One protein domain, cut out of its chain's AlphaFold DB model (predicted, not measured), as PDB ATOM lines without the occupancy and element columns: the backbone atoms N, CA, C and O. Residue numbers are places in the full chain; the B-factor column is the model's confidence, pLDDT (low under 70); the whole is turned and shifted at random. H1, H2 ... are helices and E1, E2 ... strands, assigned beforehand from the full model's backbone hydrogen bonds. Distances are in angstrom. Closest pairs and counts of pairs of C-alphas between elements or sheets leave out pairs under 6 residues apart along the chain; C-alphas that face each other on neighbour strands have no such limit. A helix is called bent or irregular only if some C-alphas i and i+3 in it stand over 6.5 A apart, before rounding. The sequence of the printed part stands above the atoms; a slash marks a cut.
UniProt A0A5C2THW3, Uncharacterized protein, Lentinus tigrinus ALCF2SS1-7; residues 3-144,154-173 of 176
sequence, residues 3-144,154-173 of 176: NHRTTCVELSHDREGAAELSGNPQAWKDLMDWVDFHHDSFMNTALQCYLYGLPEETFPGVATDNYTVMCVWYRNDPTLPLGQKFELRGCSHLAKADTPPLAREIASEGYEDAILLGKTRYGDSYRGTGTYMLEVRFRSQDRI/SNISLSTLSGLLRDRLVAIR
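Overview. This is residues 3 to 144 and 154 to 173 of the 176 residues of an uncharacterized protein of Lentinus tigrinus ALCF2SS1-7 (UniProt A0A5C2THW3). A twisted sheet of four strands is covered on one face by H2, a long helix bent into two arms, H2a and H2b, while H1 slants over the edge strand E4. H4 sits beside the strands, H5 lies off the sheet, and H6 leads away from it at the end of E4. The printed part has 162 residues, with six named helices and four named strands in the order H1 H2 H3 E1 E2 H4 H5 E3 E4 H6, a mixed class. The sheet runs E2 E1 E3 E4, mixed; the whole is compact, with a radius of gyration of the C-alphas of 16.2 A and spans of 48 by 34 by 32 A.

Arrangement. H1, residues 4 to 22, touches H2a, residues 27 to 37, with its residues 14 to 19 alone; the closest C-alphas, of Arg 15 and Trp 28, are 5.3 A apart. H2, residues 27 to 52, was assigned as one helix by its hydrogen bonds but is bent, with C-alphas 37 and 40 8.0 A apart; H2a and H2b, residues 40 to 52, stand at a steep tilt of 63 degrees. H3, residues 62 to 65, is close to H2b but not clearly touching, the C-alphas of Tyr 50 and Val 62 being closest at 7.3 A. E1, residues 66 to 74, and E2, residues 86 to 95, form an antiparallel hairpin, with N 71 and O 90 at 2.9 A; E2 bends by 62 degrees at residue 89. H4 is residues 101 to 108 and H5 residues 111 to 122. E3, residues 132 to 137, is parallel to E1, with N 72 and O 135 at 2.9 A, and antiparallel to E4, residues 158 to 162, with N 134 and O 161 at 3.2 A. H1, H2a and H2b with this sheet make two layers, helices on one face of a sheet; H2b has its closest C-alphas to E1 at Ala 46 and Thr 68, 5.3 A. H5 and H6, residues 163 to 173, only just touch, with 3 pairs of C-alphas within 8 A, the closest those of Tyr 111 and Leu 164, 6.3 A. Every O i to N i+4 pair is within hydrogen-bond range in H1, H2a, H2b, H4 and H5, and 6 of 7 in H6; H3 is too short for one.

Along the chain. H1 begins at C-alpha 4, (-50.712, 1.266, -18.105), and is 26.9 A long. E1 measures 25.5 A and E2 25.1 A. H6 ends at C-alpha 173, (-38.480, -0.539, -20.645).

Size, cuts and confidence. Residues 145 to 153 are not printed, and C-alphas 144 and 154 are 14.1 A apart. The link E1 to E2 is long. Mean pLDDT of the printed part is 72.1; residues 50 to 65 and 154 to 173 are among those under 70.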
ATOM      1  N   ASN A   3     -55.371   0.092 -18.944       63.22
ATOM      2  CA  ASN A   3     -54.415   1.178 -19.132       63.22
ATOM      3  C   ASN A   3     -53.135   0.875 -18.337       63.22
ATOM      4  O   ASN A   3     -53.155   0.117 -17.365       63.22
ATOM      5  N   HIS A   4     -52.019   1.481 -18.737       63.97
ATOM      6  CA  HIS A   4     -50.712   1.266 -18.105       63.97
ATOM      7  C   HIS A   4     -50.752   1.395 -16.571       63.97
ATOM      8  O   HIS A   4     -50.121   0.615 -15.861       63.97
ATOM      9  N   ARG A   5     -51.559   2.330 -16.049       63.41
ATOM     10  CA  ARG A   5     -51.732   2.548 -14.609       63.41
ATOM     11  C   ARG A   5     -52.313   1.322 -13.904       63.41
ATOM     12  O   ARG A   5     -51.788   0.937 -12.866       63.41
ATOM     13  N   THR A   6     -53.364   0.714 -14.451       69.81
ATOM     14  CA  THR A   6     -53.978  -0.490 -13.866       69.81
ATOM     15  C   THR A   6     -53.020  -1.679 -13.854       69.81
ATOM     16  O   THR A   6     -52.842  -2.295 -12.809       69.81
ATOM     17  N   THR A   7     -52.308  -1.926 -14.956       65.50
ATOM     18  CA  THR A   7     -51.329  -3.021 -15.040       65.50
ATOM     19  C   THR A   7     -50.151  -2.816 -14.082       65.50
ATOM     20  O   THR A   7     -49.720  -3.757 -13.428       65.50
ATOM     21  N   CYS A   8     -49.647  -1.585 -13.933       69.69
ATOM     22  CA  CYS A   8     -48.578  -1.291 -12.972       69.69
ATOM     23  C   CYS A   8     -48.988  -1.551 -11.516       69.69
ATOM     24  O   CYS A   8     -48.161  -2.003 -10.725       69.69
ATOM     25  N   VAL A   9     -50.243  -1.266 -11.153       72.56
ATOM     26  CA  VAL A   9     -50.761  -1.542  -9.804       72.56
ATOM     27  C   VAL A   9     -50.850  -3.048  -9.564       72.56
ATOM     28  O   VAL A   9     -50.329  -3.524  -8.560       72.56
ATOM     29  N   GLU A  10     -51.422  -3.802 -10.506       70.69
ATOM     30  CA  GLU A  10     -51.511  -5.269 -10.429       70.69
ATOM     31  C   GLU A  10     -50.123  -5.911 -10.262       70.69
ATOM     32  O   GLU A  10     -49.892  -6.659  -9.316       70.69
ATOM     33  N   LEU A  11     -49.156  -5.528 -11.099       74.50
ATOM     34  CA  LEU A  11     -47.790  -6.056 -11.024       74.50
ATOM     35  C   LEU A  11     -47.055  -5.654  -9.737       74.50
ATOM     36  O   LEU A  11     -46.176  -6.378  -9.270       74.50
ATOM     37  N   SER A  12     -47.393  -4.500  -9.155       78.94
ATOM     38  CA  SER A  12     -46.833  -4.086  -7.864       78.94
ATOM     39  C   SER A  12     -47.351  -4.971  -6.733       78.94
ATOM     40  O   SER A  12     -46.551  -5.396  -5.898       78.94
ATOM     41  N   HIS A  13     -48.644  -5.311  -6.750       79.06
ATOM     42  CA  HIS A  13     -49.237  -6.253  -5.801       79.06
ATOM     43  C   HIS A  13     -48.651  -7.660  -5.940       79.06
ATOM     44  O   HIS A  13     -48.301  -8.268  -4.932       79.06
ATOM     45  N   ASP A  14     -48.468  -8.159  -7.165       81.00
ATOM     46  CA  ASP A  14     -47.846  -9.470  -7.388       81.00
ATOM     47  C   ASP A  14     -46.400  -9.515  -6.870       81.00
ATOM     48  O   ASP A  14     -45.989 -10.482  -6.226       81.00
ATOM     49  N   ARG A  15     -45.631  -8.440  -7.090       84.62
ATOM     50  CA  ARG A  15     -44.268  -8.303  -6.562       84.62
ATOM     51  C   ARG A  15     -44.243  -8.333  -5.033       84.62
ATOM     52  O   ARG A  15     -43.394  -9.010  -4.454       84.62
ATOM     53  N   GLU A  16     -45.132  -7.580  -4.390       85.50
ATOM     54  CA  GLU A  16     -45.253  -7.541  -2.927       85.50
ATOM     55  C   GLU A  16     -45.654  -8.913  -2.375       85.50
ATOM     56  O   GLU A  16     -44.994  -9.424  -1.470       85.50
ATOM     57  N   GLY A  17     -46.641  -9.565  -2.992       85.12
ATOM     58  CA  GLY A  17     -47.082 -10.905  -2.616       85.12
ATOM     59  C   GLY A  17     -45.995 -11.969  -2.792       85.12
ATOM     60  O   GLY A  17     -45.833 -12.835  -1.934       85.12
ATOM     61  N   ALA A  18     -45.194 -11.896  -3.858       86.94
ATOM     62  CA  ALA A  18     -44.055 -12.794  -4.052       86.94
ATOM     63  C   ALA A  18     -43.012 -12.648  -2.932       86.94
ATOM     64  O   ALA A  18     -42.489 -13.651  -2.439       86.94
ATOM     65  N   ALA A  19     -42.725 -11.414  -2.506       88.56
ATOM     66  CA  ALA A  19     -41.812 -11.147  -1.400       88.56
ATOM     67  C   ALA A  19     -42.368 -11.659  -0.062       88.56
ATOM     68  O   ALA A  19     -41.646 -12.327   0.679       88.56
ATOM     69  N   GLU A  20     -43.648 -11.402   0.218       87.31
ATOM     70  CA  GLU A  20     -44.329 -11.860   1.432       87.31
ATOM     71  C   GLU A  20     -44.367 -13.391   1.522       87.31
ATOM     72  O   GLU A  20     -43.949 -13.964   2.528       87.31
ATOM     73  N   LEU A  21     -44.794 -14.074   0.453       85.31
ATOM     74  CA  LEU A  21     -44.922 -15.534   0.446       85.31
ATOM     75  C   LEU A  21     -43.584 -16.270   0.525       85.31
ATOM     76  O   LEU A  21     -43.508 -17.350   1.116       85.31
ATOM     77  N   SER A  22     -42.549 -15.738  -0.123       87.00
ATOM     78  CA  SER A  22     -41.233 -16.382  -0.158       87.00
ATOM     79  C   SER A  22     -40.360 -16.027   1.043       87.00
ATOM     80  O   SER A  22     -39.407 -16.753   1.333       87.00
ATOM     81  N   GLY A  23     -40.641 -14.903   1.711       88.06
ATOM     82  CA  GLY A  23     -39.728 -14.279   2.667       88.06
ATOM     83  C   GLY A  23     -38.478 -13.677   2.014       88.06
ATOM     84  O   GLY A  23     -37.493 -13.433   2.709       88.06
ATOM     85  N   ASN A  24     -38.471 -13.471   0.690       89.75
ATOM     86  CA  ASN A  24     -37.333 -12.935  -0.056       89.75
ATOM     87  C   ASN A  24     -37.757 -11.763  -0.966       89.75
ATOM     88  O   ASN A  24     -38.486 -11.975  -1.937       89.75
ATOM     89  N   PRO A  25     -37.241 -10.538  -0.741       92.38
ATOM     90  CA  PRO A  25     -37.600  -9.369  -1.547       92.38
ATOM     91  C   PRO A  25     -37.160  -9.462  -3.018       92.38
ATOM     92  O   PRO A  25     -37.656  -8.708  -3.850       92.38
ATOM     93  N   GLN A  26     -36.242 -10.373  -3.357       92.69
ATOM     94  CA  GLN A  26     -35.786 -10.612  -4.728       92.69
ATOM     95  C   GLN A  26     -36.636 -11.639  -5.482       92.69
ATOM     96  O   GLN A  26     -36.439 -11.795  -6.681       92.69
ATOM     97  N   ALA A  27     -37.599 -12.309  -4.843       89.50
ATOM     98  CA  ALA A  27     -38.322 -13.428  -5.453       89.50
ATOM     99  C   ALA A  27     -39.040 -13.062  -6.765       89.50
ATOM    100  O   ALA A  27     -39.016 -13.830  -7.725       89.50
ATOM    101  N   TRP A  28     -39.622 -11.861  -6.842       90.75
ATOM    102  CA  TRP A  28     -40.220 -11.360  -8.083       90.75
ATOM    103  C   TRP A  28     -39.181 -11.117  -9.178       90.75
ATOM    104  O   TRP A  28     -39.397 -11.464 -10.335       90.75
ATOM    105  N   LYS A  29     -38.039 -10.521  -8.818       92.00
ATOM    106  CA  LYS A  29     -36.948 -10.284  -9.763       92.00
ATOM    107  C   LYS A  29     -36.386 -11.607 -10.279       92.00
ATOM    108  O   LYS A  29     -36.230 -11.757 -11.484       92.00
ATOM    109  N   ASP A  30     -36.149 -12.551  -9.377       93.50
ATOM    110  CA  ASP A  30     -35.703 -13.899  -9.706       93.50
ATOM    111  C   ASP A  30     -36.685 -14.587 -10.662       93.50
ATOM    112  O   ASP A  30     -36.247 -15.226 -11.613       93.50
ATOM    113  N   LEU A  31     -38.002 -14.415 -10.464       91.25
ATOM    114  CA  LEU A  31     -39.015 -14.911 -11.397       91.25
ATOM    115  C   LEU A  31     -38.885 -14.263 -12.778       91.25
ATOM    116  O   LEU A  31     -38.841 -14.983 -13.769       91.25
ATOM    117  N   MET A  32     -38.808 -12.933 -12.863       90.69
ATOM    118  CA  MET A  32     -38.677 -12.240 -14.152       90.69
ATOM    119  C   MET A  32     -37.416 -12.678 -14.903       90.69
ATOM    120  O   MET A  32     -37.494 -13.040 -16.074       90.69
ATOM    121  N   ASP A  33     -36.275 -12.712 -14.212       91.75
ATOM    122  CA  ASP A  33     -35.002 -13.126 -14.797       91.75
ATOM    123  C   ASP A  33     -35.061 -14.605 -15.242       91.75
ATOM    124  O   ASP A  33     -34.538 -14.969 -16.296       91.75
ATOM    125  N   TRP A  34     -35.727 -15.475 -14.472       93.12
ATOM    126  CA  TRP A  34     -35.890 -16.891 -14.811       93.12
ATOM    127  C   TRP A  34     -36.794 -17.095 -16.029       93.12
ATOM    128  O   TRP A  34     -36.480 -17.904 -16.906       93.12
ATOM    129  N   VAL A  35     -37.888 -16.332 -16.116       89.62
ATOM    130  CA  VAL A  35     -38.769 -16.316 -17.289       89.62
ATOM    131  C   VAL A  35     -38.012 -15.853 -18.525       89.62
ATOM    132  O   VAL A  35     -38.147 -16.477 -19.574       89.62
ATOM    133  N   ASP A  36     -37.189 -14.813 -18.401       87.44
ATOM    134  CA  ASP A  36     -36.341 -14.339 -19.493       87.44
ATOM    135  C   ASP A  36     -35.346 -15.412 -19.949       87.44
ATOM    136  O   ASP A  36     -35.198 -15.639 -21.149       87.44
ATOM    137  N   PHE A  37     -34.710 -16.108 -19.004       90.81
ATOM    138  CA  PHE A  37     -33.747 -17.169 -19.295       90.81
ATOM    139  C   PHE A  37     -34.377 -18.372 -20.018       90.81
ATOM    140  O   PHE A  37     -33.744 -18.960 -20.893       90.81
ATOM    141  N   HIS A  38     -35.618 -18.741 -19.684       88.94
ATOM    142  CA  HIS A  38     -36.297 -19.915 -20.252       88.94
ATOM    143  C   HIS A  38     -37.321 -19.607 -21.350       88.94
ATOM    144  O   HIS A  38     -37.944 -20.540 -21.863       88.94
ATOM    145  N   HIS A  39     -37.496 -18.343 -21.738       84.69
ATOM    146  CA  HIS A  39     -38.578 -17.919 -22.628       84.69
ATOM    147  C   HIS A  39     -38.695 -18.769 -23.901       84.69
ATOM    148  O   HIS A  39     -39.762 -19.315 -24.180       84.69
ATOM    149  N   ASP A  40     -37.591 -18.961 -24.626       84.44
ATOM    150  CA  ASP A  40     -37.587 -19.741 -25.870       84.44
ATOM    151  C   ASP A  40     -37.960 -21.208 -25.623       84.44
ATOM    152  O   ASP A  40     -38.650 -21.826 -26.429       84.44
ATOM    153  N   SER A  41     -37.564 -21.768 -24.476       86.75
ATOM    154  CA  SER A  41     -37.943 -23.133 -24.092       86.75
ATOM    155  C   SER A  41     -39.445 -23.242 -23.823       86.75
ATOM    156  O   SER A  41     -40.069 -24.215 -24.244       86.75
ATOM    157  N   PHE A  42     -40.050 -22.240 -23.177       85.31
ATOM    158  CA  PHE A  42     -41.496 -22.207 -22.937       85.31
ATOM    159  C   PHE A  42     -42.291 -22.037 -24.222       85.31
ATOM    160  O   PHE A  42     -43.273 -22.749 -24.425       85.31
ATOM    161  N   MET A  43     -41.845 -21.152 -25.113       81.19
ATOM    162  CA  MET A  43     -42.470 -20.962 -26.420       81.19
ATOM    163  C   MET A  43     -42.367 -22.224 -27.275       81.19
ATOM    164  O   MET A  43     -43.370 -22.668 -27.826       81.19
ATOM    165  N   ASN A  44     -41.198 -22.865 -27.314       82.44
ATOM    166  CA  ASN A  44     -41.018 -24.129 -28.029       82.44
ATOM    167  C   ASN A  44     -41.872 -25.252 -27.435       82.44
ATOM    168  O   ASN A  44     -42.447 -26.033 -28.186       82.44
ATOM    169  N   THR A  45     -42.003 -25.316 -26.107       82.06
ATOM    170  CA  THR A  45     -42.882 -26.293 -25.444       82.06
ATOM    171  C   THR A  45     -44.343 -26.039 -25.812       82.06
ATOM    172  O   THR A  45     -45.048 -26.964 -26.207       82.06
ATOM    173  N   ALA A  46     -44.789 -24.779 -25.766       79.38
ATOM    174  CA  ALA A  46     -46.149 -24.409 -26.142       79.38
ATOM    175  C   ALA A  46     -46.449 -24.730 -27.613       79.38
ATOM    176  O   ALA A  46     -47.507 -25.280 -27.926       79.38
ATOM    177  N   LEU A  47     -45.495 -24.450 -28.502       77.44
ATOM    178  CA  LEU A  47     -45.578 -24.792 -29.915       77.44
ATOM    179  C   LEU A  47     -45.559 -26.311 -30.137       77.44
ATOM    180  O   LEU A  47     -46.300 -26.816 -30.973       77.44
ATOM    181  N   GLN A  48     -44.765 -27.069 -29.385       75.25
ATOM    182  CA  GLN A  48     -44.744 -28.526 -29.498       75.25
ATOM    183  C   GLN A  48     -46.076 -29.140 -29.061       75.25
ATOM    184  O   GLN A  48     -46.602 -29.992 -29.772       75.25
ATOM    185  N   CYS A  49     -46.653 -28.688 -27.941       70.94
ATOM    186  CA  CYS A  49     -47.990 -29.109 -27.515       70.94
ATOM    187  C   CYS A  49     -49.046 -28.788 -28.583       70.94
ATOM    188  O   CYS A  49     -49.939 -29.595 -28.827       70.94
ATOM    189  N   TYR A  50     -48.908 -27.639 -29.246       68.88
ATOM    190  CA  TYR A  50     -49.740 -27.230 -30.374       68.88
ATOM    191  C   TYR A  50     -49.594 -28.164 -31.589       68.88
ATOM    192  O   TYR A  50     -50.598 -28.563 -32.171       68.88
ATOM    193  N   LEU A  51     -48.365 -28.543 -31.956       69.62
ATOM    194  CA  LEU A  51     -48.087 -29.385 -33.127       69.62
ATOM    195  C   LEU A  51     -48.470 -30.856 -32.911       69.62
ATOM    196  O   LEU A  51     -48.917 -31.510 -33.844       69.62
ATOM    197  N   TYR A  52     -48.288 -31.389 -31.700       67.50
ATOM    198  CA  TYR A  52     -48.601 -32.790 -31.393       67.50
ATOM    199  C   TYR A  52     -50.091 -33.043 -31.149       67.50
ATOM    200  O   TYR A  52     -50.554 -34.173 -31.291       67.50
ATOM    201  N   GLY A  53     -50.830 -32.014 -30.727       59.22
ATOM    202  CA  GLY A  53     -52.224 -32.149 -30.319       59.22
ATOM    203  C   GLY A  53     -53.223 -32.229 -31.471       59.22
ATOM    204  O   GLY A  53     -54.358 -32.631 -31.225       59.22
ATOM    205  N   LEU A  54     -52.853 -31.841 -32.702       56.72
ATOM    206  CA  LEU A  54     -53.811 -31.673 -33.798       56.72
ATOM    207  C   LEU A  54     -53.249 -32.072 -35.175       56.72
ATOM    208  O   LEU A  54     -52.050 -31.928 -35.410       56.72
ATOM    209  N   PRO A  55     -54.107 -32.546 -36.101       57.59
ATOM    210  CA  PRO A  55     -53.731 -32.772 -37.495       57.59
ATOM    211  C   PRO A  55     -53.201 -31.495 -38.158       57.59
ATOM    212  O   PRO A  55     -53.714 -30.403 -37.918       57.59
ATOM    213  N   GLU A  56     -52.231 -31.642 -39.062       54.81
ATOM    214  CA  GLU A  56     -51.579 -30.540 -39.795       54.81
ATOM    215  C   GLU A  56     -52.577 -29.643 -40.570       54.81
ATOM    216  O   GLU A  56     -52.313 -28.490 -40.898       54.81
ATOM    217  N   GLU A  57     -53.771 -30.169 -40.837       54.81
ATOM    218  CA  GLU A  57     -54.817 -29.553 -41.650       54.81
ATOM    219  C   GLU A  57     -55.717 -28.569 -40.865       54.81
ATOM    220  O   GLU A  57     -56.424 -27.766 -41.473       54.81
ATOM    221  N   THR A  58     -55.684 -28.578 -39.524       56.12
ATOM    222  CA  THR A  58     -56.562 -27.762 -38.651       56.12
ATOM    223  C   THR A  58     -55.863 -26.594 -37.949       56.12
ATOM    224  O   THR A  58     -56.436 -25.980 -37.055       56.12
ATOM    225  N   PHE A  59     -54.665 -26.200 -38.383       55.47
ATOM    226  CA  PHE A  59     -53.935 -25.060 -37.811       55.47
ATOM    227  C   PHE A  59     -54.616 -23.670 -37.823       55.47
ATOM    228  O   PHE A  59     -54.198 -22.822 -37.023       55.47
ATOM    229  N   PRO A  60     -55.637 -23.347 -38.648       51.84
ATOM    230  CA  PRO A  60     -56.315 -22.059 -38.529       51.84
ATOM    231  C   PRO A  60     -57.128 -21.982 -37.220       51.84
ATOM    232  O   PRO A  60     -58.194 -22.572 -37.117       51.84
ATOM    233  N   GLY A  61     -56.640 -21.227 -36.227       54.16
ATOM    234  CA  GLY A  61     -57.378 -20.912 -34.986       54.16
ATOM    235  C   GLY A  61     -56.873 -21.605 -33.714       54.16
ATOM    236  O   GLY A  61     -57.270 -21.265 -32.606       54.16
ATOM    237  N   VAL A  62     -55.909 -22.513 -33.822       51.16
ATOM    238  CA  VAL A  62     -55.476 -23.319 -32.669       51.16
ATOM    239  C   VAL A  62     -54.675 -22.504 -31.642       51.16
ATOM    240  O   VAL A  62     -54.802 -22.730 -30.437       51.16
ATOM    241  N   ALA A  63     -53.890 -21.515 -32.087       54.53
ATOM    242  CA  ALA A  63     -53.135 -20.627 -31.196       54.53
ATOM    243  C   ALA A  63     -54.062 -19.667 -30.428       54.53
ATOM    244  O   ALA A  63     -53.726 -19.214 -29.334       54.53
ATOM    245  N   THR A  64     -55.258 -19.404 -30.968       60.00
ATOM    246  CA  THR A  64     -56.309 -18.661 -30.272       60.00
ATOM    247  C   THR A  64     -57.066 -19.498 -29.257       60.00
ATOM    248  O   THR A  64     -57.678 -18.882 -28.393       60.00
ATOM    249  N   ASP A  65     -56.976 -20.831 -29.287       66.00
ATOM    250  CA  ASP A  65     -57.866 -21.716 -28.527       66.00
ATOM    251  C   ASP A  65     -57.184 -22.508 -27.412       66.00
ATOM    252  O   ASP A  65     -57.879 -23.144 -26.628       66.00
ATOM    253  N   ASN A  66     -55.854 -22.458 -27.282       70.81
ATOM    254  CA  ASN A  66     -55.132 -23.286 -26.313       70.81
ATOM    255  C   ASN A  66     -53.968 -22.548 -25.639       70.81
ATOM    256  O   ASN A  66     -53.377 -21.633 -26.215       70.81
ATOM    257  N   TYR A  67     -53.593 -22.993 -24.437       76.19
ATOM    258  CA  TYR A  67     -52.333 -22.626 -23.784       76.19
ATOM    259  C   TYR A  67     -51.669 -23.811 -23.100       76.19
ATOM    260  O   TYR A  67     -52.300 -24.797 -22.725       76.19
ATOM    261  N   THR A  68     -50.361 -23.666 -22.914       79.38
ATOM    262  CA  THR A  68     -49.565 -24.565 -22.078       79.38
ATOM    263  C   THR A  68     -49.387 -23.949 -20.701       79.38
ATOM    264  O   THR A  68     -48.847 -22.852 -20.580       79.38
ATOM    265  N   VAL A  69     -49.845 -24.639 -19.664       82.56
ATOM    266  CA  VAL A  69     -49.715 -24.207 -18.273       82.56
ATOM    267  C   VAL A  69     -48.559 -24.959 -17.636       82.56
ATOM    268  O   VAL A  69     -48.509 -26.185 -17.679       82.56
ATOM    269  N   MET A  70     -47.624 -24.231 -17.036       85.31
ATOM    270  CA  MET A  70     -46.502 -24.810 -16.308       85.31
ATOM    271  C   MET A  70     -46.586 -24.412 -14.842       85.31
ATOM    272  O   MET A  70     -46.643 -23.228 -14.509       85.31
ATOM    273  N   CYS A  71     -46.555 -25.406 -13.962       86.94
ATOM    274  CA  CYS A  71     -46.536 -25.200 -12.521       86.94
ATOM    275  C   CYS A  71     -45.088 -25.252 -12.037       86.94
ATOM    276  O   CYS A  71     -44.408 -26.265 -12.223       86.94
ATOM    277  N   VAL A  72     -44.621 -24.183 -11.398       88.88
ATOM    278  CA  VAL A  72     -43.227 -24.036 -10.969       88.88
ATOM    279  C   VAL A  72     -43.148 -23.620  -9.509       88.88
ATOM    280  O   VAL A  72     -43.972 -22.850  -9.014       88.88
ATOM    281  N   TRP A  73     -42.172 -24.155  -8.787       91.19
ATOM    282  CA  TRP A  73     -41.970 -23.864  -7.370       91.19
ATOM    283  C   TRP A  73     -40.683 -23.084  -7.169       91.19
ATOM    284  O   TRP A  73     -39.624 -23.501  -7.634       91.19
ATOM    285  N   TYR A  74     -40.774 -21.967  -6.459       91.06
ATOM    286  CA  TYR A  74     -39.629 -21.133  -6.142       91.06
ATOM    287  C   TYR A  74     -38.734 -21.804  -5.100       91.06
ATOM    288  O   TYR A  74     -39.183 -22.243  -4.037       91.06
ATOM    289  N   ARG A  75     -37.439 -21.847  -5.396       91.81
ATOM    290  CA  ARG A  75     -36.386 -22.322  -4.507       91.81
ATOM    291  C   ARG A  75     -35.679 -21.102  -3.938       91.81
ATOM    292  O   ARG A  75     -34.805 -20.528  -4.581       91.81
ATOM    293  N   ASN A  76     -36.082 -20.711  -2.730       89.62
ATOM    294  CA  ASN A  76     -35.533 -19.551  -2.030       89.62
ATOM    295  C   ASN A  76     -34.118 -19.828  -1.483       89.62
ATOM    296  O   ASN A  76     -33.909 -19.944  -0.279       89.62
ATOM    297  N   ASP A  77     -33.161 -19.976  -2.393       89.62
ATOM    298  CA  ASP A  77     -31.742 -20.151  -2.110       89.62
ATOM    299  C   ASP A  77     -30.947 -19.212  -3.038       89.62
ATOM    300  O   ASP A  77     -30.979 -19.371  -4.265       89.62
ATOM    301  N   PRO A  78     -30.250 -18.201  -2.486       88.31
ATOM    302  CA  PRO A  78     -29.518 -17.223  -3.282       88.31
ATOM    303  C   PRO A  78     -28.283 -17.812  -3.979       88.31
ATOM    304  O   PRO A  78     -27.749 -17.169  -4.879       88.31
ATOM    305  N   THR A  79     -27.826 -19.003  -3.583       93.38
ATOM    306  CA  THR A  79     -26.652 -19.661  -4.171       93.38
ATOM    307  C   THR A  79     -26.977 -20.425  -5.452       93.38
ATOM    308  O   THR A  79     -26.071 -20.764  -6.216       93.38
ATOM    309  N   LEU A  80     -28.263 -20.681  -5.719       92.94
ATOM    310  CA  LEU A  80     -28.680 -21.383  -6.924       92.94
ATOM    311  C   LEU A  80     -28.464 -20.515  -8.170       92.94
ATOM    312  O   LEU A  80     -28.828 -19.333  -8.174       92.94
ATOM    313  N   PRO A  81     -27.943 -21.099  -9.265       95.69
ATOM    314  CA  PRO A  81     -27.893 -20.407 -10.543       95.69
ATOM    315  C   PRO A  81     -29.314 -20.113 -11.034       95.69
ATOM    316  O   PRO A  81     -30.256 -20.838 -10.705       95.69
ATOM    317  N   LEU A  82     -29.453 -19.080 -11.871       92.50
ATOM    318  CA  LEU A  82     -30.745 -18.561 -12.331       92.50
ATOM    319  C   LEU A  82     -31.703 -19.668 -12.789       92.50
ATOM    320  O   LEU A  82     -32.778 -19.801 -12.219       92.50
ATOM    321  N   GLY A  83     -31.277 -20.528 -13.721       92.25
ATOM    322  CA  GLY A  83     -32.101 -21.617 -14.267       92.25
ATOM    323  C   GLY A  83     -32.548 -22.686 -13.258       92.25
ATOM    324  O   GLY A  83     -33.380 -23.521 -13.589       92.25
ATOM    325  N   GLN A  84     -32.024 -22.674 -12.029       94.69
ATOM    326  CA  GLN A  84     -32.387 -23.608 -10.961       94.69
ATOM    327  C   GLN A  84     -33.168 -22.956  -9.813       94.69
ATOM    328  O   GLN A  84     -33.541 -23.666  -8.876       94.69
ATOM    329  N   LYS A  85     -33.431 -21.642  -9.871       93.44
ATOM    330  CA  LYS A  85     -34.224 -20.918  -8.861       93.44
ATOM    331  C   LYS A  85     -35.696 -21.325  -8.847       93.44
ATOM    332  O   LYS A  85     -36.375 -21.089  -7.852       93.44
ATOM    333  N   PHE A  86     -36.181 -21.973  -9.904       92.38
ATOM    334  CA  PHE A  86     -37.516 -22.559  -9.953       92.38
ATOM    335  C   PHE A  86     -37.443 -24.021 -10.383       92.38
ATOM    336  O   PHE A  86     -36.661 -24.398 -11.253       92.38
ATOM    337  N   GLU A  87     -38.264 -24.850  -9.749       91.75
ATOM    338  CA  GLU A  87     -38.409 -26.269 -10.056       91.75
ATOM    339  C   GLU A  87     -39.727 -26.498 -10.797       91.75
ATOM    340  O   GLU A  87     -40.798 -26.192 -10.270       91.75
ATOM    341  N   LEU A  88     -39.662 -27.053 -12.009       89.44
ATOM    342  CA  LEU A  88     -40.854 -27.451 -12.756       89.44
ATOM    343  C   LEU A  88     -41.523 -28.646 -12.063       89.44
ATOM    344  O   LEU A  88     -40.904 -29.686 -11.850       89.44
ATOM    345  N   ARG A  89     -42.802 -28.499 -11.717       87.69
ATOM    346  CA  ARG A  89     -43.609 -29.524 -11.036       87.69
ATOM    347  C   ARG A  89     -44.640 -30.187 -11.928       87.69
ATOM    348  O   ARG A  89     -45.084 -31.290 -11.625       87.69
ATOM    349  N   GLY A  90     -45.036 -29.518 -12.997       83.25
ATOM    350  CA  GLY A  90     -46.029 -30.035 -13.918       83.25
ATOM    351  C   GLY A  90     -46.146 -29.155 -15.145       83.25
ATOM    352  O   GLY A  90     -45.821 -27.970 -15.113       83.25
ATOM    353  N   CYS A  91     -46.620 -29.769 -16.217       83.44
ATOM    354  CA  CYS A  91     -46.974 -29.107 -17.454       83.44
ATOM    355  C   CYS A  91     -48.296 -29.710 -17.922       83.44
ATOM    356  O   CYS A  91     -48.434 -30.934 -17.950       83.44
ATOM    357  N   SER A  92     -49.262 -28.869 -18.265       80.25
ATOM    358  CA  SER A  92     -50.546 -29.297 -18.804       80.25
ATOM    359  C   SER A  92     -50.903 -28.483 -20.038       80.25
ATOM    360  O   SER A  92     -50.580 -27.303 -20.165       80.25
ATOM    361  N   HIS A  93     -51.572 -29.148 -20.969       77.94
ATOM    362  CA  HIS A  93     -52.245 -28.489 -22.071       77.94
ATOM    363  C   HIS A  93     -53.663 -28.152 -21.626       77.94
ATOM    364  O   HIS A  93     -54.337 -28.999 -21.037       77.94
ATOM    365  N   LEU A  94     -54.107 -26.930 -21.895       74.00
ATOM    366  CA  LEU A  94     -55.429 -26.484 -21.500       74.00
ATOM    367  C   LEU A  94     -56.097 -25.744 -22.658       74.00
ATOM    368  O   LEU A  94     -55.579 -24.744 -23.166       74.00
ATOM    369  N   ALA A  95     -57.262 -26.249 -23.058       75.56
ATOM    370  CA  ALA A  95     -58.114 -25.567 -24.012       75.56
ATOM    371  C   ALA A  95     -58.755 -24.347 -23.342       75.56
ATOM    372  O   ALA A  95     -59.214 -24.393 -22.194       75.56
ATOM    373  N   LYS A  96     -58.846 -23.238 -24.075       69.44
ATOM    374  CA  LYS A  96     -59.482 -22.005 -23.600       69.44
ATOM    375  C   LYS A  96     -60.906 -22.249 -23.148       69.44
ATOM    376  O   LYS A  96     -61.313 -21.669 -22.141       69.44
ATOM    377  N   ALA A  97     -61.639 -23.101 -23.864       71.38
ATOM    378  CA  ALA A  97     -63.009 -23.482 -23.539       71.38
ATOM    379  C   ALA A  97     -63.134 -24.052 -22.116       71.38
ATOM    380  O   ALA A  97     -64.058 -23.671 -21.398       71.38
ATOM    381  N   ASP A  98     -62.152 -24.844 -21.686       72.62
ATOM    382  CA  ASP A  98     -62.137 -25.528 -20.386       72.62
ATOM    383  C   ASP A  98     -61.582 -24.660 -19.251       72.62
ATOM    384  O   ASP A  98     -61.524 -25.070 -18.092       72.62
ATOM    385  N   THR A  99     -61.171 -23.433 -19.568       66.94
ATOM    386  CA  THR A  99     -60.532 -22.544 -18.603       66.94
ATOM    387  C   THR A  99     -61.518 -21.545 -18.015       66.94
ATOM    388  O   THR A  99     -62.302 -20.953 -18.772       66.94
ATOM    389  N   PRO A 100     -61.456 -21.284 -16.693       68.94
ATOM    390  CA  PRO A 100     -62.268 -20.259 -16.054       68.94
ATOM    391  C   PRO A 100     -62.167 -18.896 -16.765       68.94
ATOM    392  O   PRO A 100     -61.073 -18.520 -17.198       68.94
ATOM    393  N   PRO A 101     -63.264 -18.113 -16.841       68.38
ATOM    394  CA  PRO A 101     -63.311 -16.866 -17.610       68.38
ATOM    395  C   PRO A 101     -62.177 -15.884 -17.297       68.38
ATOM    396  O   PRO A 101     -61.578 -15.337 -18.217       68.38
ATOM    397  N   LEU A 102     -61.827 -15.725 -16.018       65.56
ATOM    398  CA  LEU A 102     -60.757 -14.824 -15.587       65.56
ATOM    399  C   LEU A 102     -59.380 -15.254 -16.116       65.56
ATOM    400  O   LEU A 102     -58.629 -14.437 -16.639       65.56
ATOM    401  N   ALA A 103     -59.054 -16.545 -16.030       64.31
ATOM    402  CA  ALA A 103     -57.791 -17.065 -16.548       64.31
ATOM    403  C   ALA A 103     -57.740 -16.992 -18.085       64.31
ATOM    404  O   ALA A 103     -56.692 -16.693 -18.655       64.31
ATOM    405  N   ARG A 104     -58.883 -17.162 -18.762       67.56
ATOM    406  CA  ARG A 104     -58.997 -16.958 -20.213       67.56
ATOM    407  C   ARG A 104     -58.761 -15.503 -20.619       67.56
ATOM    408  O   ARG A 104     -58.102 -15.272 -21.633       67.56
ATOM    409  N   GLU A 105     -59.293 -14.550 -19.856       68.56
ATOM    410  CA  GLU A 105     -59.101 -13.114 -20.086       68.56
ATOM    411  C   GLU A 105     -57.625 -12.735 -19.937       68.56
ATOM    412  O   GLU A 105     -57.044 -12.194 -20.875       68.56
ATOM    413  N   ILE A 106     -56.991 -13.125 -18.826       67.19
ATOM    414  CA  ILE A 106     -55.568 -12.855 -18.564       67.19
ATOM    415  C   ILE A 106     -54.677 -13.490 -19.641       67.19
ATOM    416  O   ILE A 106     -53.774 -12.846 -20.168       67.19
ATOM    417  N   ALA A 107     -54.944 -14.745 -20.018       65.25
ATOM    418  CA  ALA A 107     -54.164 -15.441 -21.040       65.25
ATOM    419  C   ALA A 107     -54.353 -14.864 -22.455       65.25
ATOM    420  O   ALA A 107     -53.506 -15.078 -23.320       65.25
ATOM    421  N   SER A 108     -55.458 -14.157 -22.711       68.56
ATOM    422  CA  SER A 108     -55.725 -13.521 -24.009       68.56
ATOM    423  C   SER A 108     -55.269 -12.057 -24.048       68.56
ATOM    424  O   SER A 108     -55.258 -11.448 -25.119       68.56
ATOM    425  N   GLU A 109     -54.872 -11.485 -22.909       69.31
ATOM    426  CA  GLU A 109     -54.420 -10.103 -22.825       69.31
ATOM    427  C   GLU A 109     -53.114  -9.900 -23.616       69.31
ATOM    428  O   GLU A 109     -52.114 -10.584 -23.406       69.31
ATOM    429  N   GLY A 110     -53.134  -8.955 -24.563       66.62
ATOM    430  CA  GLY A 110     -51.987  -8.634 -25.422       66.62
ATOM    431  C   GLY A 110     -51.743  -9.611 -26.580       66.62
ATOM    432  O   GLY A 110     -50.839  -9.371 -27.376       66.62
ATOM    433  N   TYR A 111     -52.546 -10.673 -26.719       71.38
ATOM    434  CA  TYR A 111     -52.372 -11.665 -27.786       71.38
ATOM    435  C   TYR A 111     -52.529 -11.042 -29.177       71.38
ATOM    436  O   TYR A 111     -51.673 -11.222 -30.039       71.38
ATOM    437  N   GLU A 112     -53.593 -10.262 -29.390       72.88
ATOM    438  CA  GLU A 112     -53.843  -9.600 -30.678       72.88
ATOM    439  C   GLU A 112     -52.712  -8.635 -31.058       72.88
ATOM    440  O   GLU A 112     -52.266  -8.641 -32.205       72.88
ATOM    441  N   ASP A 113     -52.191  -7.881 -30.086       71.81
ATOM    442  CA  ASP A 113     -51.066  -6.963 -30.287       71.81
ATOM    443  C   ASP A 113     -49.789  -7.721 -30.689       71.81
ATOM    444  O   ASP A 113     -49.086  -7.310 -31.613       71.81
ATOM    445  N   ALA A 114     -49.499  -8.854 -30.042       70.62
ATOM    446  CA  ALA A 114     -48.336  -9.679 -30.367       70.62
ATOM    447  C   ALA A 114     -48.458 -10.346 -31.745       70.62
ATOM    448  O   ALA A 114     -47.473 -10.439 -32.482       70.62
ATOM    449  N   ILE A 115     -49.664 -10.770 -32.138       74.56
ATOM    450  CA  ILE A 115     -49.930 -11.263 -33.496       74.56
ATOM    451  C   ILE A 115     -49.726 -10.151 -34.519       74.56
ATOM    452  O   ILE A 115     -49.087 -10.386 -35.546       74.56
ATOM    453  N   LEU A 116     -50.246  -8.951 -34.249       78.38
ATOM    454  CA  LEU A 116     -50.091  -7.801 -35.132       78.38
ATOM    455  C   LEU A 116     -48.609  -7.462 -35.318       78.38
ATOM    456  O   LEU A 116     -48.142  -7.366 -36.453       78.38
ATOM    457  N   LEU A 117     -47.848  -7.380 -34.224       74.75
ATOM    458  CA  LEU A 117     -46.407  -7.143 -34.263       74.75
ATOM    459  C   LEU A 117     -45.671  -8.254 -35.025       74.75
ATOM    460  O   LEU A 117     -44.848  -7.970 -35.895       74.75
ATOM    461  N   GLY A 118     -46.007  -9.519 -34.773       71.19
ATOM    462  CA  GLY A 118     -45.441 -10.651 -35.502       71.19
ATOM    463  C   GLY A 118     -45.697 -10.568 -37.008       71.19
ATOM    464  O   GLY A 118     -44.769 -10.761 -37.793       71.19
ATOM    465  N   LYS A 119     -46.907 -10.179 -37.428       81.69
ATOM    466  CA  LYS A 119     -47.232  -9.966 -38.848       81.69
ATOM    467  C   LYS A 119     -46.409  -8.848 -39.482       81.69
ATOM    468  O   LYS A 119     -45.970  -9.011 -40.615       81.69
ATOM    469  N   THR A 120     -46.119  -7.759 -38.759       79.00
ATOM    470  CA  THR A 120     -45.250  -6.693 -39.304       79.00
ATOM    471  C   THR A 120     -43.837  -7.186 -39.626       79.00
ATOM    472  O   THR A 120     -43.213  -6.684 -40.557       79.00
ATOM    473  N   ARG A 121     -43.333  -8.183 -38.884       78.50
ATOM    474  CA  ARG A 121     -41.970  -8.711 -39.033       78.50
ATOM    475  C   ARG A 121     -41.873  -9.938 -39.940       78.50
ATOM    476  O   ARG A 121     -40.876 -10.094 -40.637       78.50
ATOM    477  N   TYR A 122     -42.875 -10.812 -39.906       76.00
ATOM    478  CA  TYR A 122     -42.849 -12.129 -40.552       76.00
ATOM    479  C   TYR A 122     -43.890 -12.282 -41.673       76.00
ATOM    480  O   TYR A 122     -43.954 -13.331 -42.310       76.00
ATOM    481  N   GLY A 123     -44.678 -11.238 -41.940       77.44
ATOM    482  CA  GLY A 123     -45.698 -11.198 -42.985       77.44
ATOM    483  C   GLY A 123     -47.071 -11.702 -42.539       77.44
ATOM    484  O   GLY A 123     -47.254 -12.277 -41.462       77.44
ATOM    485  N   ASP A 124     -48.065 -11.512 -43.408       80.06
ATOM    486  CA  ASP A 124     -49.477 -11.794 -43.117       80.06
ATOM    487  C   ASP A 124     -49.797 -13.276 -42.904       80.06
ATOM    488  O   ASP A 124     -50.872 -13.605 -42.397       80.06
ATOM    489  N   SER A 125     -48.884 -14.182 -43.262       72.81
ATOM    490  CA  SER A 125     -48.991 -15.618 -42.999       72.81
ATOM    491  C   SER A 125     -48.674 -15.990 -41.547       72.81
ATOM    492  O   SER A 125     -48.980 -17.113 -41.153       72.81
ATOM    493  N   TYR A 126     -48.146 -15.075 -40.722       71.00
ATOM    494  CA  TYR A 126     -47.904 -15.332 -39.301       71.00
ATOM    495  C   TYR A 126     -49.217 -15.619 -38.550       71.00
ATOM    496  O   TYR A 126     -50.235 -14.941 -38.743       71.00
ATOM    497  N   ARG A 127     -49.207 -16.654 -37.701       67.19
ATOM    498  CA  ARG A 127     -50.382 -17.138 -36.945       67.19
ATOM    499  C   ARG A 127     -50.175 -17.172 -35.427       67.19
ATOM    500  O   ARG A 127     -51.108 -17.526 -34.715       67.19
ATOM    501  N   GLY A 128     -49.003 -16.758 -34.941       68.81
ATOM    502  CA  GLY A 128     -48.616 -16.877 -33.534       68.81
ATOM    503  C   GLY A 128     -47.792 -18.129 -33.252       68.81
ATOM    504  O   GLY A 128     -47.827 -19.095 -34.007       68.81
ATOM    505  N   THR A 129     -47.040 -18.097 -32.156       67.06
ATOM    506  CA  THR A 129     -46.102 -19.151 -31.729       67.06
ATOM    507  C   THR A 129     -46.599 -19.922 -30.498       67.06
ATOM    508  O   THR A 129     -45.832 -20.626 -29.848       67.06
ATOM    509  N   GLY A 130     -47.899 -19.818 -30.196       71.31
ATOM    510  CA  GLY A 130     -48.524 -20.383 -29.000       71.31
ATOM    511  C   GLY A 130     -48.548 -19.405 -27.822       71.31
ATOM    512  O   GLY A 130     -48.006 -18.306 -27.890       71.31
ATOM    513  N   THR A 131     -49.220 -19.799 -26.741       76.44
ATOM    514  CA  THR A 131     -49.260 -19.049 -25.476       76.44
ATOM    515  C   THR A 131     -48.920 -20.001 -24.337       76.44
ATOM    516  O   THR A 131     -49.441 -21.119 -24.287       76.44
ATOM    517  N   TYR A 132     -48.069 -19.563 -23.411       80.38
ATOM    518  CA  TYR A 132     -47.843 -20.266 -22.154       80.38
ATOM    519  C   TYR A 132     -48.294 -19.434 -20.955       80.38
ATOM    520  O   TYR A 132     -48.301 -18.202 -20.998       80.38
ATOM    521  N   MET A 133     -48.654 -20.140 -19.888       81.81
ATOM    522  CA  MET A 133     -49.051 -19.604 -18.598       81.81
ATOM    523  C   MET A 133     -48.179 -20.221 -17.510       81.81
ATOM    524  O   MET A 133     -47.963 -21.432 -17.501       81.81
ATOM    525  N   LEU A 134     -47.689 -19.397 -16.588       84.88
ATOM    526  CA  LEU A 134     -46.965 -19.874 -15.413       84.88
ATOM    527  C   LEU A 134     -47.856 -19.811 -14.179       84.88
ATOM    528  O   LEU A 134     -48.463 -18.780 -13.907       84.88
ATOM    529  N   GLU A 135     -47.889 -20.904 -13.425       84.94
ATOM    530  CA  GLU A 135     -48.381 -20.934 -12.054       84.94
ATOM    531  C   GLU A 135     -47.194 -21.049 -11.105       84.94
ATOM    532  O   GLU A 135     -46.527 -22.087 -11.043       84.94
ATOM    533  N   VAL A 136     -46.932 -19.983 -10.353       87.88
ATOM    534  CA  VAL A 136     -45.750 -19.895  -9.498       87.88
ATOM    535  C   VAL A 136     -46.133 -20.091  -8.036       87.88
ATOM    536  O   VAL A 136     -47.021 -19.432  -7.494       87.88
ATOM    537  N   ARG A 137     -45.435 -21.004  -7.356       88.31
ATOM    538  CA  ARG A 137     -45.557 -21.206  -5.907       88.31
ATOM    539  C   ARG A 137     -44.327 -20.654  -5.206       88.31
ATOM    540  O   ARG A 137     -43.241 -21.210  -5.327       88.31
ATOM    541  N   PHE A 138     -44.512 -19.584  -4.438       86.06
ATOM    542  CA  PHE A 138     -43.440 -18.956  -3.659       86.06
ATOM    543  C   PHE A 138     -43.229 -19.579  -2.268       86.06
ATOM    544  O   PHE A 138     -42.172 -19.387  -1.670       86.06
ATOM    545  N   ARG A 139     -44.193 -20.366  -1.767       77.25
ATOM    546  CA  ARG A 139     -44.124 -21.031  -0.459       77.25
ATOM    547  C   ARG A 139     -43.687 -22.494  -0.599       77.25
ATOM    548  O   ARG A 139     -44.383 -23.301  -1.201       77.25
ATOM    549  N   SER A 140     -42.563 -22.848   0.022       55.47
ATOM    550  CA  SER A 140     -41.986 -24.210   0.008       55.47
ATOM    551  C   SER A 140     -42.818 -25.257   0.780       55.47
ATOM    552  O   SER A 140     -42.729 -26.455   0.513       55.47
ATOM    553  N   GLN A 141     -43.650 -24.827   1.737       54.12
ATOM    554  CA  GLN A 141     -44.345 -25.732   2.668       54.12
ATOM    555  C   GLN A 141     -45.697 -26.273   2.173       54.12
ATOM    556  O   GLN A 141     -46.244 -27.176   2.807       54.12
ATOM    557  N   ASP A 142     -46.219 -25.799   1.040       49.12
ATOM    558  CA  ASP A 142     -47.501 -26.277   0.515       49.12
ATOM    559  C   ASP A 142     -47.284 -27.566  -0.293       49.12
ATOM    560  O   ASP A 142     -47.128 -27.574  -1.513       49.12
ATOM    561  N   ARG A 143     -47.244 -28.697   0.420       40.91
ATOM    562  CA  ARG A 143     -47.239 -30.044  -0.165       40.91
ATOM    563  C   ARG A 143     -48.602 -30.354  -0.794       40.91
ATOM    564  O   ARG A 143     -49.374 -31.123  -0.231       40.91
ATOM    565  N   ILE A 144     -48.900 -29.793  -1.964       48.12
ATOM    566  CA  ILE A 144     -49.965 -30.322  -2.824       48.12
ATOM    567  C   ILE A 144     -49.295 -31.114  -3.951       48.12
ATOM    568  O   ILE A 144     -48.699 -30.515  -4.849       48.12
ATOM    569  N   SER A 154     -59.763 -19.911  -3.664       25.70
ATOM    570  CA  SER A 154     -59.449 -19.910  -2.219       25.70
ATOM    571  C   SER A 154     -58.024 -20.307  -1.832       25.70
ATOM    572  O   SER A 154     -57.687 -20.227  -0.657       25.70
ATOM    573  N   ASN A 155     -57.146 -20.612  -2.790       27.34
ATOM    574  CA  ASN A 155     -55.719 -20.796  -2.520       27.34
ATOM    575  C   ASN A 155     -54.921 -19.909  -3.472       27.34
ATOM    576  O   ASN A 155     -54.850 -20.181  -4.670       27.34
ATOM    577  N   ILE A 156     -54.375 -18.822  -2.932       31.05
ATOM    578  CA  ILE A 156     -53.633 -17.787  -3.657       31.05
ATOM    579  C   ILE A 156     -52.523 -18.451  -4.493       31.05
ATOM    580  O   ILE A 156     -51.539 -18.976  -3.972       31.05
ATOM    581  N   SER A 157     -52.733 -18.484  -5.810       33.78
ATOM    582  CA  SER A 157     -51.720 -18.760  -6.828       33.78
ATOM    583  C   SER A 157     -51.214 -17.403  -7.277       33.78
ATOM    584  O   SER A 157     -51.982 -16.622  -7.837       33.78
ATOM    585  N   LEU A 158     -49.979 -17.070  -6.911       37.06
ATOM    586  CA  LEU A 158     -49.424 -15.742  -7.134       37.06
ATOM    587  C   LEU A 158     -48.754 -15.696  -8.513       37.06
ATOM    588  O   LEU A 158     -47.900 -16.521  -8.834       37.06
ATOM    589  N   SER A 159     -49.176 -14.703  -9.297       38.41
ATOM    590  CA  SER A 159     -48.798 -14.360 -10.672       38.41
ATOM    591  C   SER A 159     -49.115 -15.384 -11.765       38.41
ATOM    592  O   SER A 159     -48.400 -16.361 -11.976       38.41
ATOM    593  N   THR A 160     -50.157 -15.078 -12.536       42.75
ATOM    594  CA  THR A 160     -50.321 -15.579 -13.900       42.75
ATOM    595  C   THR A 160     -49.487 -14.693 -14.821       42.75
ATOM    596  O   THR A 160     -49.903 -13.593 -15.176       42.75
ATOM    597  N   LEU A 161     -48.304 -15.157 -15.223       48.34
ATOM    598  CA  LEU A 161     -47.526 -14.502 -16.277       48.34
ATOM    599  C   LEU A 161     -47.791 -15.200 -17.604       48.34
ATOM    600  O   LEU A 161     -47.499 -16.388 -17.758       48.34
ATOM    601  N   SER A 162     -48.337 -14.449 -18.557       47.88
ATOM    602  CA  SER A 162     -48.337 -14.836 -19.964       47.88
ATOM    603  C   SER A 162     -47.069 -14.300 -20.631       47.88
ATOM    604  O   SER A 162     -46.597 -13.205 -20.311       47.88
ATOM    605  N   GLY A 163     -46.523 -15.042 -21.598       44.47
ATOM    606  CA  GLY A 163     -45.399 -14.567 -22.422       44.47
ATOM    607  C   GLY A 163     -45.677 -13.233 -23.141       44.47
ATOM    608  O   GLY A 163     -44.748 -12.531 -23.510       44.47
ATOM    609  N   LEU A 164     -46.948 -12.839 -23.266       45.56
ATOM    610  CA  LEU A 164     -47.412 -11.603 -23.907       45.56
ATOM    611  C   LEU A 164     -47.277 -10.370 -22.997       45.56
ATOM    612  O   LEU A 164     -46.974  -9.271 -23.466       45.56
ATOM    613  N   LEU A 165     -47.451 -10.545 -21.679       43.00
ATOM    614  CA  LEU A 165     -47.192  -9.493 -20.688       43.00
ATOM    615  C   LEU A 165     -45.708  -9.093 -20.682       43.00
ATOM    616  O   LEU A 165     -45.388  -7.923 -20.469       43.00
ATOM    617  N   ARG A 166     -44.807 -10.034 -20.993       47.84
ATOM    618  CA  ARG A 166     -43.368  -9.782 -21.149       47.84
ATOM    619  C   ARG A 166     -43.070  -8.849 -22.318       47.84
ATOM    620  O   ARG A 166     -42.387  -7.854 -22.105       47.84
ATOM    621  N   ASP A 167     -43.590  -9.116 -23.516       40.66
ATOM    622  CA  ASP A 167     -43.320  -8.274 -24.694       40.66
ATOM    623  C   ASP A 167     -43.783  -6.826 -24.470       40.66
ATOM    624  O   ASP A 167     -43.103  -5.876 -24.864       40.66
ATOM    625  N   ARG A 168     -44.880  -6.638 -23.721       40.97
ATOM    626  CA  ARG A 168     -45.321  -5.315 -23.255       40.97
ATOM    627  C   ARG A 168     -44.386  -4.697 -22.211       40.97
ATOM    628  O   ARG A 168     -44.097  -3.506 -22.296       40.97
ATOM    629  N   LEU A 169     -43.894  -5.464 -21.239       38.09
ATOM    630  CA  LEU A 169     -42.964  -4.965 -20.214       38.09
ATOM    631  C   LEU A 169     -41.582  -4.615 -20.783       38.09
ATOM    632  O   LEU A 169     -40.983  -3.621 -20.370       38.09
ATOM    633  N   VAL A 170     -41.099  -5.386 -21.759       39.72
ATOM    634  CA  VAL A 170     -39.872  -5.092 -22.509       39.72
ATOM    635  C   VAL A 170     -40.063  -3.830 -23.352       39.72
ATOM    636  O   VAL A 170     -39.227  -2.934 -23.270       39.72
ATOM    637  N   ALA A 171     -41.191  -3.693 -24.061       29.02
ATOM    638  CA  ALA A 171     -41.510  -2.492 -24.839       29.02
ATOM    639  C   ALA A 171     -41.607  -1.217 -23.974       29.02
ATOM    640  O   ALA A 171     -41.156  -0.149 -24.393       29.02
ATOM    641  N   ILE A 172     -42.129  -1.321 -22.745       31.31
ATOM    642  CA  ILE A 172     -42.174  -0.202 -21.788       31.31
ATOM    643  C   ILE A 172     -40.762   0.178 -21.319       31.31
ATOM    644  O   ILE A 172     -40.453   1.364 -21.261       31.31
ATOM    645  N   ARG A 173     -39.878  -0.797 -21.055       33.00
ATOM    646  CA  ARG A 173     -38.480  -0.539 -20.645       33.00
ATOM    647  C   ARG A 173     -37.627   0.135 -21.723       33.00
ATOM    648  O   ARG A 173     -36.670   0.816 -21.383       33.00
TER     649      ARG A 173